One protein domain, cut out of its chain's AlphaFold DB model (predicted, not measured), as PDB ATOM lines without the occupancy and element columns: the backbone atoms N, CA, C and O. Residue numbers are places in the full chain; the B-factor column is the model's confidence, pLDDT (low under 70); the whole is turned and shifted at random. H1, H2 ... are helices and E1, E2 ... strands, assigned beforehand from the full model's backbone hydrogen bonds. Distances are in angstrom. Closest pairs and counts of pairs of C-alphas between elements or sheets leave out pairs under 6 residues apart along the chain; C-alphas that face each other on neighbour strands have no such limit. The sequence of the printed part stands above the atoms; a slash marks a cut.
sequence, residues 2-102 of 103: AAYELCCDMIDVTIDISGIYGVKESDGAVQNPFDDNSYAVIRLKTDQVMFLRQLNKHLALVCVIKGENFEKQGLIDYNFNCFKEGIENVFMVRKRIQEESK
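AT A GLANCE: This is residues 2 to 102 of the 103 residues of the protein "Gtr1/RagA G protein region" of Oesophagostomum dentatum (UniProt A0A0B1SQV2). A three-stranded sheet has H1 over one face and tiny H2 over the other; long H3 grazes it, then sticks out with residues 89 to 102. The 101 printed residues, mixed in class, run H1 E1 E2 E3 H2 H3, with the antiparallel sheet in order E1 E2 E3. The whole is loose, radius of gyration of the C-alphas 16.6 A, spanning 56 by 39 by 27 A.

IN THESE COORDINATES: Find C-alpha 2 at (52.825, -34.498, 8.396), where H1, residues 2 to 21, begins its 28.6 A. Then come E1, 39 to 43, E2, 48 to 56, E3, 59 to 66, and H2, 67 to 70. H3, 73 to 100, spans 40.2 A to (28.584, -72.091, 5.486), with a kink of 38 degrees near residue 94.

HOW THE PARTS SIT: See N 42 and O 50, 2.8 A, in hairpin E1 E2, and N 51 and O 63, 2.9 A, in hairpin E2 E3. H1's height over the sheet is 9.0 A; its closest C-alphas to E1 are Thr 14 and Ala 40, 6.6 A. Every O i to N i+4 pair is within hydrogen-bond range in H1, 22 of 24 in H3.

THE WHOLE: The printed part has no cut; link 22 to 38 is long; residues 26 and 28 are under pLDDT 70.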
ATOM      1  N   ALA A   2      53.113 -35.465   9.470       88.06
ATOM      2  CA  ALA A   2      52.825 -34.498   8.396       88.06
ATOM      3  C   ALA A   2      52.146 -35.083   7.137       88.06
ATOM      4  O   ALA A   2      51.190 -34.513   6.637       88.06
ATOM      5  N   ALA A   3      52.588 -36.247   6.643       90.31
ATOM      6  CA  ALA A   3      51.953 -36.869   5.474       90.31
ATOM      7  C   ALA A   3      50.516 -37.351   5.749       90.31
ATOM      8  O   ALA A   3      49.697 -37.360   4.841       90.31
ATOM      9  N   TYR A   4      50.211 -37.751   6.989       95.75
ATOM     10  CA  TYR A   4      48.861 -38.160   7.379       95.75
ATOM     11  C   TYR A   4      47.922 -36.953   7.423       95.75
ATOM     12  O   TYR A   4      46.848 -37.012   6.842       95.75
ATOM     13  N   GLU A   5      48.366 -35.855   8.037       97.31
ATOM     14  CA  GLU A   5      47.627 -34.589   8.091       97.31
ATOM     15  C   GLU A   5      47.342 -34.053   6.684       97.31
ATOM     16  O   GLU A   5      46.199 -33.786   6.346       97.31
ATOM     17  N   LEU A   6      48.347 -34.063   5.806       95.56
ATOM     18  CA  LEU A   6      48.168 -33.659   4.415       95.56
ATOM     19  C   LEU A   6      47.163 -34.550   3.656       95.56
ATOM     20  O   LEU A   6      46.422 -34.069   2.801       95.56
ATOM     21  N   CYS A   7      47.125 -35.857   3.942       97.50
ATOM     22  CA  CYS A   7      46.107 -36.750   3.384       97.50
ATOM     23  C   CYS A   7      44.705 -36.455   3.938       97.50
ATOM     24  O   CYS A   7      43.740 -36.610   3.194       97.50
ATOM     25  N   CYS A   8      44.580 -36.042   5.203       97.44
ATOM     26  CA  CYS A   8      43.312 -35.575   5.767       97.44
ATOM     27  C   CYS A   8      42.839 -34.306   5.050       97.44
ATOM     28  O   CYS A   8      41.730 -34.302   4.524       97.44
ATOM     29  N   ASP A   9      43.717 -33.311   4.899       97.56
ATOM     30  CA  ASP A   9      43.410 -32.073   4.171       97.56
ATOM     31  C   ASP A   9      42.974 -32.360   2.724       97.56
ATOM     32  O   ASP A   9      42.059 -31.735   2.192       97.56
ATOM     33  N   MET A  10      43.603 -33.345   2.069       97.44
ATOM     34  CA  MET A  10      43.208 -33.777   0.728       97.44
ATOM     35  C   MET A  10      41.776 -34.327   0.686       97.44
ATOM     36  O   MET A  10      41.061 -34.077  -0.289       97.44
ATOM     37  N   ILE A  11      41.368 -35.104   1.695       97.62
ATOM     38  CA  ILE A  11      40.006 -35.642   1.779       97.62
ATOM     39  C   ILE A  11      39.021 -34.487   1.924       97.62
ATOM     40  O   ILE A  11      38.086 -34.420   1.132       97.62
ATOM     41  N   ASP A  12      39.272 -33.557   2.844       97.69
ATOM     42  CA  ASP A  12      38.393 -32.408   3.083       97.69
ATOM     43  C   ASP A  12      38.215 -31.579   1.807       97.69
ATOM     44  O   ASP A  12      37.096 -31.392   1.336       97.69
ATOM     45  N   VAL A  13      39.318 -31.210   1.142       97.62
ATOM     46  CA  VAL A  13      39.272 -30.475  -0.134       97.62
ATOM     47  C   VAL A  13      38.479 -31.233  -1.201       97.62
ATOM     48  O   VAL A  13      37.691 -30.633  -1.933       97.62
ATOM     49  N   THR A  14      38.681 -32.547  -1.313       96.88
ATOM     50  CA  THR A  14      37.982 -33.364  -2.315       96.88
ATOM     51  C   THR A  14      36.481 -33.408  -2.036       96.88
ATOM     52  O   THR A  14      35.681 -33.227  -2.952       96.88
ATOM     53  N   ILE A  15      36.093 -33.633  -0.781       95.50
ATOM     54  CA  ILE A  15      34.691 -33.763  -0.379       95.50
ATOM     55  C   ILE A  15      33.969 -32.421  -0.443       95.50
ATOM     56  O   ILE A  15      32.854 -32.378  -0.956       95.50
ATOM     57  N   ASP A  16      34.597 -31.329  -0.013       96.56
ATOM     58  CA  ASP A  16      33.997 -29.995  -0.048       96.56
ATOM     59  C   ASP A  16      33.725 -29.542  -1.488       96.56
ATOM     60  O   ASP A  16      32.636 -29.054  -1.802       96.56
ATOM     61  N   ILE A  17      34.672 -29.768  -2.408       96.12
ATOM     62  CA  ILE A  17      34.480 -29.466  -3.834       96.12
ATOM     63  C   ILE A  17      33.368 -30.342  -4.425       96.12
ATOM     64  O   ILE A  17      32.486 -29.827  -5.122       96.12
ATOM     65  N   SER A  18      33.371 -31.647  -4.140       94.81
ATOM     66  CA  SER A  18      32.316 -32.561  -4.593       94.81
ATOM     67  C   SER A  18      30.948 -32.228  -3.991       94.81
ATOM     68  O   SER A  18      29.932 -32.399  -4.658       94.81
ATOM     69  N   GLY A  19      30.894 -31.704  -2.769       93.06
ATOM     70  CA  GLY A  19      29.666 -31.241  -2.125       93.06
ATOM     71  C   GLY A  19      29.038 -30.043  -2.836       93.06
ATOM     72  O   GLY A  19      27.817 -29.963  -2.934       93.06
ATOM     73  N   ILE A  20      29.861 -29.140  -3.377       92.69
ATOM     74  CA  ILE A  20      29.388 -27.956  -4.107       92.69
ATOM     75  C   ILE A  20      29.020 -28.301  -5.558       92.69
ATOM     76  O   ILE A  20      28.003 -27.826  -6.060       92.69
ATOM     77  N   TYR A  21      29.845 -29.100  -6.243       92.44
ATOM     78  CA  TYR A  21      29.750 -29.282  -7.701       92.44
ATOM     79  C   TYR A  21      29.457 -30.717  -8.163       92.44
ATOM     80  O   TYR A  21      29.093 -30.921  -9.320       92.44
ATOM     81  N   GLY A  22      29.655 -31.716  -7.307       88.06
ATOM     82  CA  GLY A  22      29.469 -33.136  -7.625       88.06
ATOM     83  C   GLY A  22      28.067 -33.663  -7.309       88.06
ATOM     84  O   GLY A  22      27.653 -34.677  -7.869       88.06
ATOM     85  N   VAL A  23      27.317 -32.966  -6.455       81.44
ATOM     86  CA  VAL A  23      25.949 -33.342  -6.091       81.44
ATOM     87  C   VAL A  23      25.006 -33.054  -7.255       81.44
ATOM     88  O   VAL A  23      24.784 -31.907  -7.638       81.44
ATOM     89  N   LYS A  24      24.405 -34.110  -7.806       77.12
ATOM     90  CA  LYS A  24      23.287 -33.994  -8.744       77.12
ATOM     91  C   LYS A  24      21.980 -34.077  -7.972       77.12
ATOM     92  O   LYS A  24      21.778 -35.011  -7.197       77.12
ATOM     93  N   GLU A  25      21.081 -33.136  -8.216       71.38
ATOM     94  CA  GLU A  25      19.696 -33.271  -7.779       71.38
ATOM     95  C   GLU A  25      18.981 -34.252  -8.715       71.38
ATOM     96  O   GLU A  25      18.806 -33.999  -9.906       71.38
ATOM     97  N   SER A  26      18.588 -35.401  -8.175       68.06
ATOM     98  CA  SER A  26      17.747 -36.380  -8.862       68.06
ATOM     99  C   SER A  26      16.646 -36.818  -7.903       68.06
ATOM    100  O   SER A  26      16.956 -37.268  -6.801       68.06
ATOM    101  N   ASP A  27      15.380 -36.659  -8.300       70.25
ATOM    102  CA  ASP A  27      14.195 -37.027  -7.501       70.25
ATOM    103  C   ASP A  27      14.140 -36.421  -6.082       70.25
ATOM    104  O   ASP A  27      13.634 -37.027  -5.141       70.25
ATOM    105  N   GLY A  28      14.655 -35.198  -5.904       69.06
ATOM    106  CA  GLY A  28      14.593 -34.488  -4.619       69.06
ATOM    107  C   GLY A  28      15.490 -35.069  -3.518       69.06
ATOM    108  O   GLY A  28      15.407 -34.629  -2.372       69.06
ATOM    109  N   ALA A  29      16.357 -36.033  -3.850       72.25
ATOM    110  CA  ALA A  29      17.377 -36.556  -2.955       72.25
ATOM    111  C   ALA A  29      18.754 -35.969  -3.301       72.25
ATOM    112  O   ALA A  29      19.199 -36.010  -4.449       72.25
ATOM    113  N   VAL A  30      19.439 -35.450  -2.281       74.12
ATOM    114  CA  VAL A  30      20.836 -35.011  -2.365       74.12
ATOM    115  C   VAL A  30      21.712 -36.258  -2.494       74.12
ATOM    116  O   VAL A  30      21.755 -37.087  -1.582       74.12
ATOM    117  N   GLN A  31      22.381 -36.424  -3.638       81.50
ATOM    118  CA  GLN A  31      23.322 -37.527  -3.835       81.50
ATOM    119  C   GLN A  31      24.556 -37.373  -2.935       81.50
ATOM    120  O   GLN A  31      24.978 -36.263  -2.616       81.50
ATOM    121  N   ASN A  32      25.139 -38.504  -2.530       87.44
ATOM    122  CA  ASN A  32      26.373 -38.516  -1.750       87.44
ATOM    123  C   ASN A  32      27.521 -37.916  -2.590       87.44
ATOM    124  O   ASN A  32      27.773 -38.442  -3.675       87.44
ATOM    125  N   PRO A  33      28.240 -36.882  -2.107       91.50
ATOM    126  CA  PRO A  33      29.402 -36.325  -2.808       91.50
ATOM    127  C   PRO A  33      30.583 -37.305  -2.917       91.50
ATOM    128  O   PRO A  33      31.548 -37.020  -3.622       91.50
ATOM    129  N   PHE A  34      30.518 -38.444  -2.221       94.50
ATOM    130  CA  PHE A  34      31.470 -39.542  -2.310       94.50
ATOM    131  C   PHE A  34      30.811 -40.808  -2.882       94.50
ATOM    132  O   PHE A  34      30.100 -41.544  -2.193       94.50
ATOM    133  N   ASP A  35      31.060 -41.062  -4.161       93.25
ATOM    134  CA  ASP A  35      30.484 -42.144  -4.958       93.25
ATOM    135  C   ASP A  35      31.554 -43.093  -5.536       93.25
ATOM    136  O   ASP A  35      32.753 -42.959  -5.290       93.25
ATOM    137  N   ASP A  36      31.123 -44.082  -6.323       92.44
ATOM    138  CA  ASP A  36      32.019 -45.082  -6.919       92.44
ATOM    139  C   ASP A  36      32.981 -44.500  -7.973       92.44
ATOM    140  O   ASP A  36      33.974 -45.145  -8.315       92.44
ATOM    141  N   ASN A  37      32.722 -43.278  -8.455       92.00
ATOM    142  CA  ASN A  37      33.564 -42.574  -9.423       92.00
ATOM    143  C   ASN A  37      34.484 -41.539  -8.761       92.00
ATOM    144  O   ASN A  37      35.252 -40.864  -9.452       92.00
ATOM    145  N   SER A  38      34.420 -41.409  -7.435       95.38
ATOM    146  CA  SER A  38      35.145 -40.380  -6.707       95.38
ATOM    147  C   SER A  38      36.654 -40.588  -6.806       95.38
ATOM    148  O   SER A  38      37.219 -41.620  -6.420       95.38
ATOM    149  N   TYR A  39      37.303 -39.564  -7.359       96.38
ATOM    150  CA  TYR A  39      38.725 -39.511  -7.652       96.38
ATOM    151  C   TYR A  39      39.246 -38.085  -7.544       96.38
ATOM    152  O   TYR A  39      38.602 -37.154  -8.025       96.38
ATOM    153  N   ALA A  40      40.451 -37.925  -7.007       97.31
ATOM    154  CA  ALA A  40      41.154 -36.650  -7.018       97.31
ATOM    155  C   ALA A  40      42.655 -36.836  -7.230       97.31
ATOM    156  O   ALA A  40      43.223 -37.858  -6.845       97.31
ATOM    157  N   VAL A  41      43.297 -35.823  -7.815       97.25
ATOM    158  CA  VAL A  41      44.754 -35.728  -7.969       97.25
ATOM    159  C   VAL A  41      45.192 -34.320  -7.609       97.25
ATOM    160  O   VAL A  41      44.708 -33.355  -8.193       97.25
ATOM    161  N   ILE A  42      46.154 -34.207  -6.700       97.12
ATOM    162  CA  ILE A  42      46.783 -32.941  -6.326       97.12
ATOM    163  C   ILE A  42      48.285 -33.078  -6.560       97.12
ATOM    164  O   ILE A  42      48.946 -33.950  -5.995       97.12
ATOM    165  N   ARG A  43      48.835 -32.217  -7.417       96.38
ATOM    166  CA  ARG A  43      50.277 -32.146  -7.678       96.38
ATOM    167  C   ARG A  43      50.887 -31.062  -6.801       96.38
ATOM    168  O   ARG A  43      50.510 -29.897  -6.904       96.38
ATOM    169  N   LEU A  44      51.828 -31.446  -5.950       95.12
ATOM    170  CA  LEU A  44      52.546 -30.533  -5.074       95.12
ATOM    171  C   LEU A  44      53.770 -29.964  -5.791       95.12
ATOM    172  O   LEU A  44      54.362 -30.595  -6.666       95.12
ATOM    173  N   LYS A  45      54.213 -28.779  -5.360       94.00
ATOM    174  CA  LYS A  45      55.428 -28.132  -5.887       94.00
ATOM    175  C   LYS A  45      56.706 -28.951  -5.631       94.00
ATOM    176  O   LYS A  45      57.716 -28.734  -6.288       94.00
ATOM    177  N   THR A  46      56.664 -29.878  -4.680       92.44
ATOM    178  CA  THR A  46      57.771 -30.748  -4.251       92.44
ATOM    179  C   THR A  46      57.959 -31.996  -5.124       92.44
ATOM    180  O   THR A  46      58.585 -32.951  -4.676       92.44
ATOM    181  N   ASP A  47      57.407 -32.014  -6.343       92.56
ATOM    182  CA  ASP A  47      57.400 -33.177  -7.250       92.56
ATOM    183  C   ASP A  47      56.742 -34.433  -6.641       92.56
ATOM    184  O   ASP A  47      57.054 -35.581  -6.958       92.56
ATOM    185  N   GLN A  48      55.798 -34.215  -5.727       95.19
ATOM    186  CA  GLN A  48      54.939 -35.256  -5.176       95.19
ATOM    187  C   GLN A  48      53.535 -35.123  -5.754       95.19
ATOM    188  O   GLN A  48      53.021 -34.023  -5.957       95.19
ATOM    189  N   VAL A  49      52.903 -36.262  -5.999       96.75
ATOM    190  CA  VAL A  49      51.521 -36.365  -6.449       96.75
ATOM    191  C   VAL A  49      50.740 -37.121  -5.396       96.75
ATOM    192  O   VAL A  49      51.097 -38.241  -5.027       96.75
ATOM    193  N   MET A  50      49.668 -36.494  -4.933       97.38
ATOM    194  CA  MET A  50      48.674 -37.127  -4.090       97.38
ATOM    195  C   MET A  50      47.489 -37.529  -4.953       97.38
ATOM    196  O   MET A  50      47.032 -36.725  -5.766       97.38
ATOM    197  N   PHE A  51      46.985 -38.748  -4.799       96.69
ATOM    198  CA  PHE A  51      45.750 -39.160  -5.460       96.69
ATOM    199  C   PHE A  51      44.844 -39.945  -4.515       96.69
ATOM    200  O   PHE A  51      45.318 -40.700  -3.667       96.69
ATOM    201  N   LEU A  52      43.539 -39.745  -4.668       98.00
ATOM    202  CA  LEU A  52      42.485 -40.350  -3.862       98.00
ATOM    203  C   LEU A  52      41.588 -41.160  -4.783       98.00
ATOM    204  O   LEU A  52      41.174 -40.641  -5.814       98.00
ATOM    205  N   ARG A  53      41.257 -42.396  -4.413       97.25
ATOM    206  CA  ARG A  53      40.279 -43.240  -5.119       97.25
ATOM    207  C   ARG A  53      39.305 -43.869  -4.128       97.25
ATOM    208  O   ARG A  53      39.719 -44.352  -3.073       97.25
ATOM    209  N   GLN A  54      38.026 -43.920  -4.480       96.94
ATOM    210  CA  GLN A  54      37.025 -44.605  -3.665       96.94
ATOM    211  C   GLN A  54      37.179 -46.135  -3.723       96.94
ATOM    212  O   GLN A  54      37.277 -46.733  -4.799       96.94
ATOM    213  N   LEU A  55      37.177 -46.771  -2.547       95.75
ATOM    214  CA  LEU A  55      37.126 -48.229  -2.402       95.75
ATOM    215  C   LEU A  55      35.693 -48.706  -2.187       95.75
ATOM    216  O   LEU A  55      35.247 -49.636  -2.844       95.75
ATOM    217  N   ASN A  56      34.977 -48.083  -1.255       93.31
ATOM    218  CA  ASN A  56      33.553 -48.313  -1.032       93.31
ATOM    219  C   ASN A  56      32.923 -47.057  -0.418       93.31
ATOM    220  O   ASN A  56      33.610 -46.065  -0.187       93.31
ATOM    221  N   LYS A  57      31.632 -47.122  -0.077       91.69
ATOM    222  CA  LYS A  57      30.861 -46.003   0.499       91.69
ATOM    223  C   LYS A  57      31.489 -45.331   1.732       91.69
ATOM    224  O   LYS A  57      31.099 -44.216   2.051       91.69
ATOM    225  N   HIS A  58      32.412 -45.995   2.432       92.56
ATOM    226  CA  HIS A  58      33.022 -45.509   3.675       92.56
ATOM    227  C   HIS A  58      34.552 -45.401   3.617       92.56
ATOM    228  O   HIS A  58      35.150 -44.854   4.539       92.56
ATOM    229  N   LEU A  59      35.202 -45.959   2.591       96.12
ATOM    230  CA  LEU A  59      36.658 -46.066   2.516       96.12
ATOM    231  C   LEU A  59      37.187 -45.435   1.231       96.12
ATOM    232  O   LEU A  59      36.745 -45.766   0.129       96.12
ATOM    233  N   ALA A  60      38.207 -44.598   1.388       97.25
ATOM    234  CA  ALA A  60      39.021 -44.064   0.307       97.25
ATOM    235  C   ALA A  60      40.469 -44.540   0.467       97.25
ATOM    236  O   ALA A  60      40.987 -44.621   1.582       97.25
ATOM    237  N   LEU A  61      41.133 -44.825  -0.649       97.62
ATOM    238  CA  LEU A  61      42.581 -44.977  -0.694       97.62
ATOM    239  C   LEU A  61      43.191 -43.623  -1.049       97.62
ATOM    240  O   LEU A  61      42.875 -43.081  -2.106       97.62
ATOM    241  N   VAL A  62      44.086 -43.114  -0.201       97.81
ATOM    242  CA  VAL A  62      44.889 -41.918  -0.481       97.81
ATOM    243  C   VAL A  62      46.349 -42.328  -0.613       97.81
ATOM    244  O   VAL A  62      46.910 -42.974   0.275       97.81
ATOM    245  N   CYS A  63      46.966 -41.972  -1.731       96.50
ATOM    246  CA  CYS A  63      48.338 -42.325  -2.061       96.50
ATOM    247  C   CYS A  63      49.185 -41.074  -2.258       96.50
ATOM    248  O   CYS A  63      48.732 -40.108  -2.862       96.50
ATOM    249  N   VAL A  64      50.439 -41.133  -1.812       95.81
ATOM    250  CA  VAL A  64      51.460 -40.109  -2.061       95.81
ATOM    251  C   VAL A  64      52.603 -40.770  -2.816       95.81
ATOM    252  O   VAL A  64      53.247 -41.681  -2.294       95.81
ATOM    253  N   ILE A  65      52.850 -40.336  -4.050       94.94
ATOM    254  CA  ILE A  65      53.918 -40.876  -4.896       94.94
ATOM    255  C   ILE A  65      54.753 -39.753  -5.513       94.94
ATOM    256  O   ILE A  65      54.351 -38.593  -5.512       94.94
ATOM    257  N   LYS A  66      55.930 -40.084  -6.045       95.00
ATOM    258  CA  LYS A  66      56.737 -39.133  -6.823       95.00
ATOM    259  C   LYS A  66      56.098 -38.844  -8.183       95.00
ATOM    260  O   LYS A  66      55.496 -39.745  -8.770       95.00
ATOM    261  N   GLY A  67      56.287 -37.630  -8.697       93.56
ATOM    262  CA  GLY A  67      55.756 -37.170  -9.981       93.56
ATOM    263  C   GLY A  67      56.127 -38.075 -11.149       93.56
ATOM    264  O   GLY A  67      55.236 -38.502 -11.880       93.56
ATOM    265  N   GLU A  68      57.401 -38.463 -11.235       93.50
ATOM    266  CA  GLU A  68      57.932 -39.394 -12.247       93.50
ATOM    267  C   GLU A  68      57.185 -40.742 -12.294       93.50
ATOM    268  O   GLU A  68      56.976 -41.323 -13.356       93.50
ATOM    269  N   ASN A  69      56.703 -41.240 -11.149       91.00
ATOM    270  CA  ASN A  69      55.985 -42.515 -11.090       91.00
ATOM    271  C   ASN A  69      54.524 -42.380 -11.533       91.00
ATOM    272  O   ASN A  69      53.925 -43.362 -11.974       91.00
ATOM    273  N   PHE A  70      53.951 -41.177 -11.438       92.56
ATOM    274  CA  PHE A  70      52.571 -40.913 -11.842       92.56
ATOM    275  C   PHE A  70      52.405 -40.821 -13.369       92.56
ATOM    276  O   PHE A  70      51.283 -40.855 -13.866       92.56
ATOM    277  N   GLU A  71      53.498 -40.775 -14.140       89.56
ATOM    278  CA  GLU A  71      53.452 -40.837 -15.610       89.56
ATOM    279  C   GLU A  71      52.804 -42.134 -16.125       89.56
ATOM    280  O   GLU A  71      52.194 -42.160 -17.192       89.56
ATOM    281  N   LYS A  72      52.870 -43.216 -15.337       92.12
ATOM    282  CA  LYS A  72      52.292 -44.529 -15.658       92.12
ATOM    283  C   LYS A  72      50.873 -44.696 -15.107       92.12
ATOM    284  O   LYS A  72      50.529 -45.768 -14.607       92.12
ATOM    285  N   GLN A  73      50.044 -43.657 -15.206       91.81
ATOM    286  CA  GLN A  73      48.708 -43.628 -14.600       91.81
ATOM    287  C   GLN A  73      47.843 -44.843 -14.986       91.81
ATOM    288  O   GLN A  73      47.206 -45.429 -14.120       91.81
ATOM    289  N   GLY A  74      47.891 -45.301 -16.242       94.69
ATOM    290  CA  GLY A  74      47.115 -46.473 -16.674       94.69
ATOM    291  C   GLY A  74      47.464 -47.772 -15.932       94.69
ATOM    292  O   GLY A  74      46.576 -48.561 -15.622       94.69
ATOM    293  N   LEU A  75      48.742 -47.985 -15.590       96.88
ATOM    294  CA  LEU A  75      49.158 -49.147 -14.791       96.88
ATOM    295  C   LEU A  75      48.754 -48.996 -13.323       96.88
ATOM    296  O   LEU A  75      48.408 -49.983 -12.677       96.88
ATOM    297  N   ILE A  76      48.793 -47.769 -12.799       95.94
ATOM    298  CA  ILE A  76      48.324 -47.465 -11.444       95.94
ATOM    299  C   ILE A  76      46.827 -47.758 -11.343       95.94
ATOM    300  O   ILE A  76      46.411 -48.435 -10.408       95.94
ATOM    301  N   ASP A  77      46.040 -47.319 -12.323       94.50
ATOM    302  CA  ASP A  77      44.593 -47.532 -12.361       94.50
ATOM    303  C   ASP A  77      44.244 -49.024 -12.493       94.50
ATOM    304  O   ASP A  77      43.378 -49.520 -11.775       94.50
ATOM    305  N   TYR A  78      44.973 -49.773 -13.329       97.56
ATOM    306  CA  TYR A  78      44.833 -51.232 -13.407       97.56
ATOM    307  C   TYR A  78      45.116 -51.906 -12.056       97.56
ATOM    308  O   TYR A  78      44.293 -52.673 -11.554       97.56
ATOM    309  N   ASN A  79      46.250 -51.581 -11.428       97.38
ATOM    310  CA  ASN A  79      46.618 -52.146 -10.130       97.38
ATOM    311  C   ASN A  79      45.626 -51.751  -9.028       97.38
ATOM    312  O   ASN A  79      45.347 -52.557  -8.141       97.38
ATOM    313  N   PHE A  80      45.085 -50.532  -9.081       96.50
ATOM    314  CA  PHE A  80      44.053 -50.075  -8.160       96.50
ATOM    315  C   PHE A  80      42.783 -50.922  -8.275       96.50
ATOM    316  O   PHE A  80      42.231 -51.309  -7.249       96.50
ATOM    317  N   ASN A  81      42.354 -51.273  -9.490       96.19
ATOM    318  CA  ASN A  81      41.195 -52.145  -9.681       96.19
ATOM    319  C   ASN A  81      41.438 -53.539  -9.089       96.19
ATOM    320  O   ASN A  81      40.618 -54.013  -8.306       96.19
ATOM    321  N   CYS A  82      42.602 -54.146  -9.353       98.25
ATOM    322  CA  CYS A  82      42.970 -55.419  -8.723       98.25
ATOM    323  C   CYS A  82      42.976 -55.321  -7.186       98.25
ATOM    324  O   CYS A  82      42.526 -56.234  -6.493       98.25
ATOM    325  N   PHE A  83      43.474 -54.209  -6.639       97.88
ATOM    326  CA  PHE A  83      43.471 -53.956  -5.201       97.88
ATOM    327  C   PHE A  83      42.049 -53.814  -4.641       97.88
ATOM    328  O   PHE A  83      41.733 -54.435  -3.626       97.88
ATOM    329  N   LYS A  84      41.185 -53.039  -5.305       96.00
ATOM    330  CA  LYS A  84      39.785 -52.829  -4.913       96.00
ATOM    331  C   LYS A  84      39.024 -54.155  -4.877       96.00
ATOM    332  O   LYS A  84      38.445 -54.485  -3.843       96.00
ATOM    333  N   GLU A  85      39.132 -54.960  -5.932       96.38
ATOM    334  CA  GLU A  85      38.550 -56.309  -5.993       96.38
ATOM    335  C   GLU A  85      39.084 -57.219  -4.874       96.38
ATOM    336  O   GLU A  85      38.334 -57.966  -4.239       96.38
ATOM    337  N   GLY A  86      40.388 -57.159  -4.590       97.25
ATOM    338  CA  GLY A  86      41.002 -57.909  -3.494       97.25
ATOM    339  C   GLY A  86      40.423 -57.535  -2.126       97.25
ATOM    340  O   GLY A  86      40.067 -58.413  -1.339       97.25
ATOM    341  N   ILE A  87      40.277 -56.238  -1.853       95.56
ATOM    342  CA  ILE A  87      39.707 -55.721  -0.603       95.56
ATOM    343  C   ILE A  87      38.230 -56.103  -0.454       95.56
ATOM    344  O   ILE A  87      37.813 -56.543   0.620       95.56
ATOM    345  N   GLU A  88      37.439 -56.000  -1.521       93.38
ATOM    346  CA  GLU A  88      36.038 -56.430  -1.512       93.38
ATOM    347  C   GLU A  88      35.910 -57.922  -1.185       93.38
ATOM    348  O   GLU A  88      35.095 -58.309  -0.341       93.38
ATOM    349  N   ASN A  89      36.770 -58.762  -1.767       94.94
ATOM    350  CA  ASN A  89      36.825 -60.186  -1.446       94.94
ATOM    351  C   ASN A  89      37.151 -60.444   0.030       94.94
ATOM    352  O   ASN A  89      36.519 -61.304   0.647       94.94
ATOM    353  N   VAL A  90      38.085 -59.686   0.614       95.38
ATOM    354  CA  VAL A  90      38.422 -59.777   2.044       95.38
ATOM    355  C   VAL A  90      37.212 -59.435   2.917       95.38
ATOM    356  O   VAL A  90      36.916 -60.167   3.864       95.38
ATOM    357  N   PHE A  91      36.455 -58.385   2.587       92.94
ATOM    358  CA  PHE A  91      35.250 -58.027   3.344       92.94
ATOM    359  C   PHE A  91      34.148 -59.093   3.273       92.94
ATOM    360  O   PHE A  91      33.384 -59.251   4.228       92.94
ATOM    361  N   MET A  92      34.091 -59.876   2.192       93.19
ATOM    362  CA  MET A  92      33.109 -60.954   2.031       93.19
ATOM    363  C   MET A  92      33.446 -62.230   2.817       93.19
ATOM    364  O   MET A  92      32.560 -63.064   3.006       93.19
ATOM    365  N   VAL A  93      34.677 -62.397   3.323       94.50
ATOM    366  CA  VAL A  93      35.109 -63.631   4.016       94.50
ATOM    367  C   VAL A  93      34.202 -63.968   5.198       94.50
ATOM    368  O   VAL A  93      33.701 -65.086   5.300       94.50
ATOM    369  N   ARG A  94      33.926 -62.992   6.074       89.06
ATOM    370  CA  ARG A  94      33.081 -63.218   7.257       89.06
ATOM    371  C   ARG A  94      31.657 -63.625   6.876       89.06
ATOM    372  O   ARG A  94      31.061 -64.447   7.565       89.06
ATOM    373  N   LYS A  95      31.125 -63.056   5.791       89.12
ATOM    374  CA  LYS A  95      29.786 -63.374   5.287       89.12
ATOM    375  C   LYS A  95      29.720 -64.827   4.806       89.12
ATOM    376  O   LYS A  95      28.827 -65.549   5.231       89.12
ATOM    377  N   ARG A  96      30.717 -65.270   4.031       92.25
ATOM    378  CA  ARG A  96      30.816 -66.658   3.539       92.25
ATOM    379  C   ARG A  96      30.897 -67.669   4.687       92.25
ATOM    380  O   ARG A  96      30.116 -68.610   4.716       92.25
ATOM    381  N   ILE A  97      31.737 -67.412   5.695       92.38
ATOM    382  CA  ILE A  97      31.859 -68.285   6.881       92.38
ATOM    383  C   ILE A  97      30.513 -68.435   7.617       92.38
ATOM    384  O   ILE A  97      30.165 -69.517   8.092       92.38
ATOM    385  N   GLN A  98      29.733 -67.354   7.725       87.94
ATOM    386  CA  GLN A  98      28.418 -67.383   8.375       87.94
ATOM    387  C   GLN A  98      27.350 -68.119   7.559       87.94
ATOM    388  O   GLN A  98      26.429 -68.681   8.149       87.94
ATOM    389  N   GLU A  99      27.441 -68.086   6.231       90.31
ATOM    390  CA  GLU A  99      26.549 -68.816   5.326       90.31
ATOM    391  C   GLU A  99      26.859 -70.319   5.344       90.31
ATOM    392  O   GLU A  99      25.939 -71.125   5.442       90.31
ATOM    393  N   GLU A 100      28.139 -70.696   5.368       87.38
ATOM    394  CA  GLU A 100      28.584 -72.091   5.486       87.38
ATOM    395  C   GLU A 100      28.221 -72.720   6.837       87.38
ATOM    396  O   GLU A 100      27.871 -73.890   6.884       87.38
ATOM    397  N   SER A 101      28.230 -71.948   7.931       80.56
ATOM    398  CA  SER A 101      27.869 -72.451   9.272       80.56
ATOM    399  C   SER A 101      26.362 -72.694   9.468       80.56
ATOM    400  O   SER A 101      25.954 -73.188  10.520       80.56
ATOM    401  N   LYS A 102      25.520 -72.261   8.519       75.19
ATOM    402  CA  LYS A 102      24.054 -72.416   8.562       75.19
ATOM    403  C   LYS A 102      23.545 -73.602   7.738       75.19
ATOM    404  O   LYS A 102      22.364 -73.926   7.865       75.19
TER     405      LYS A 102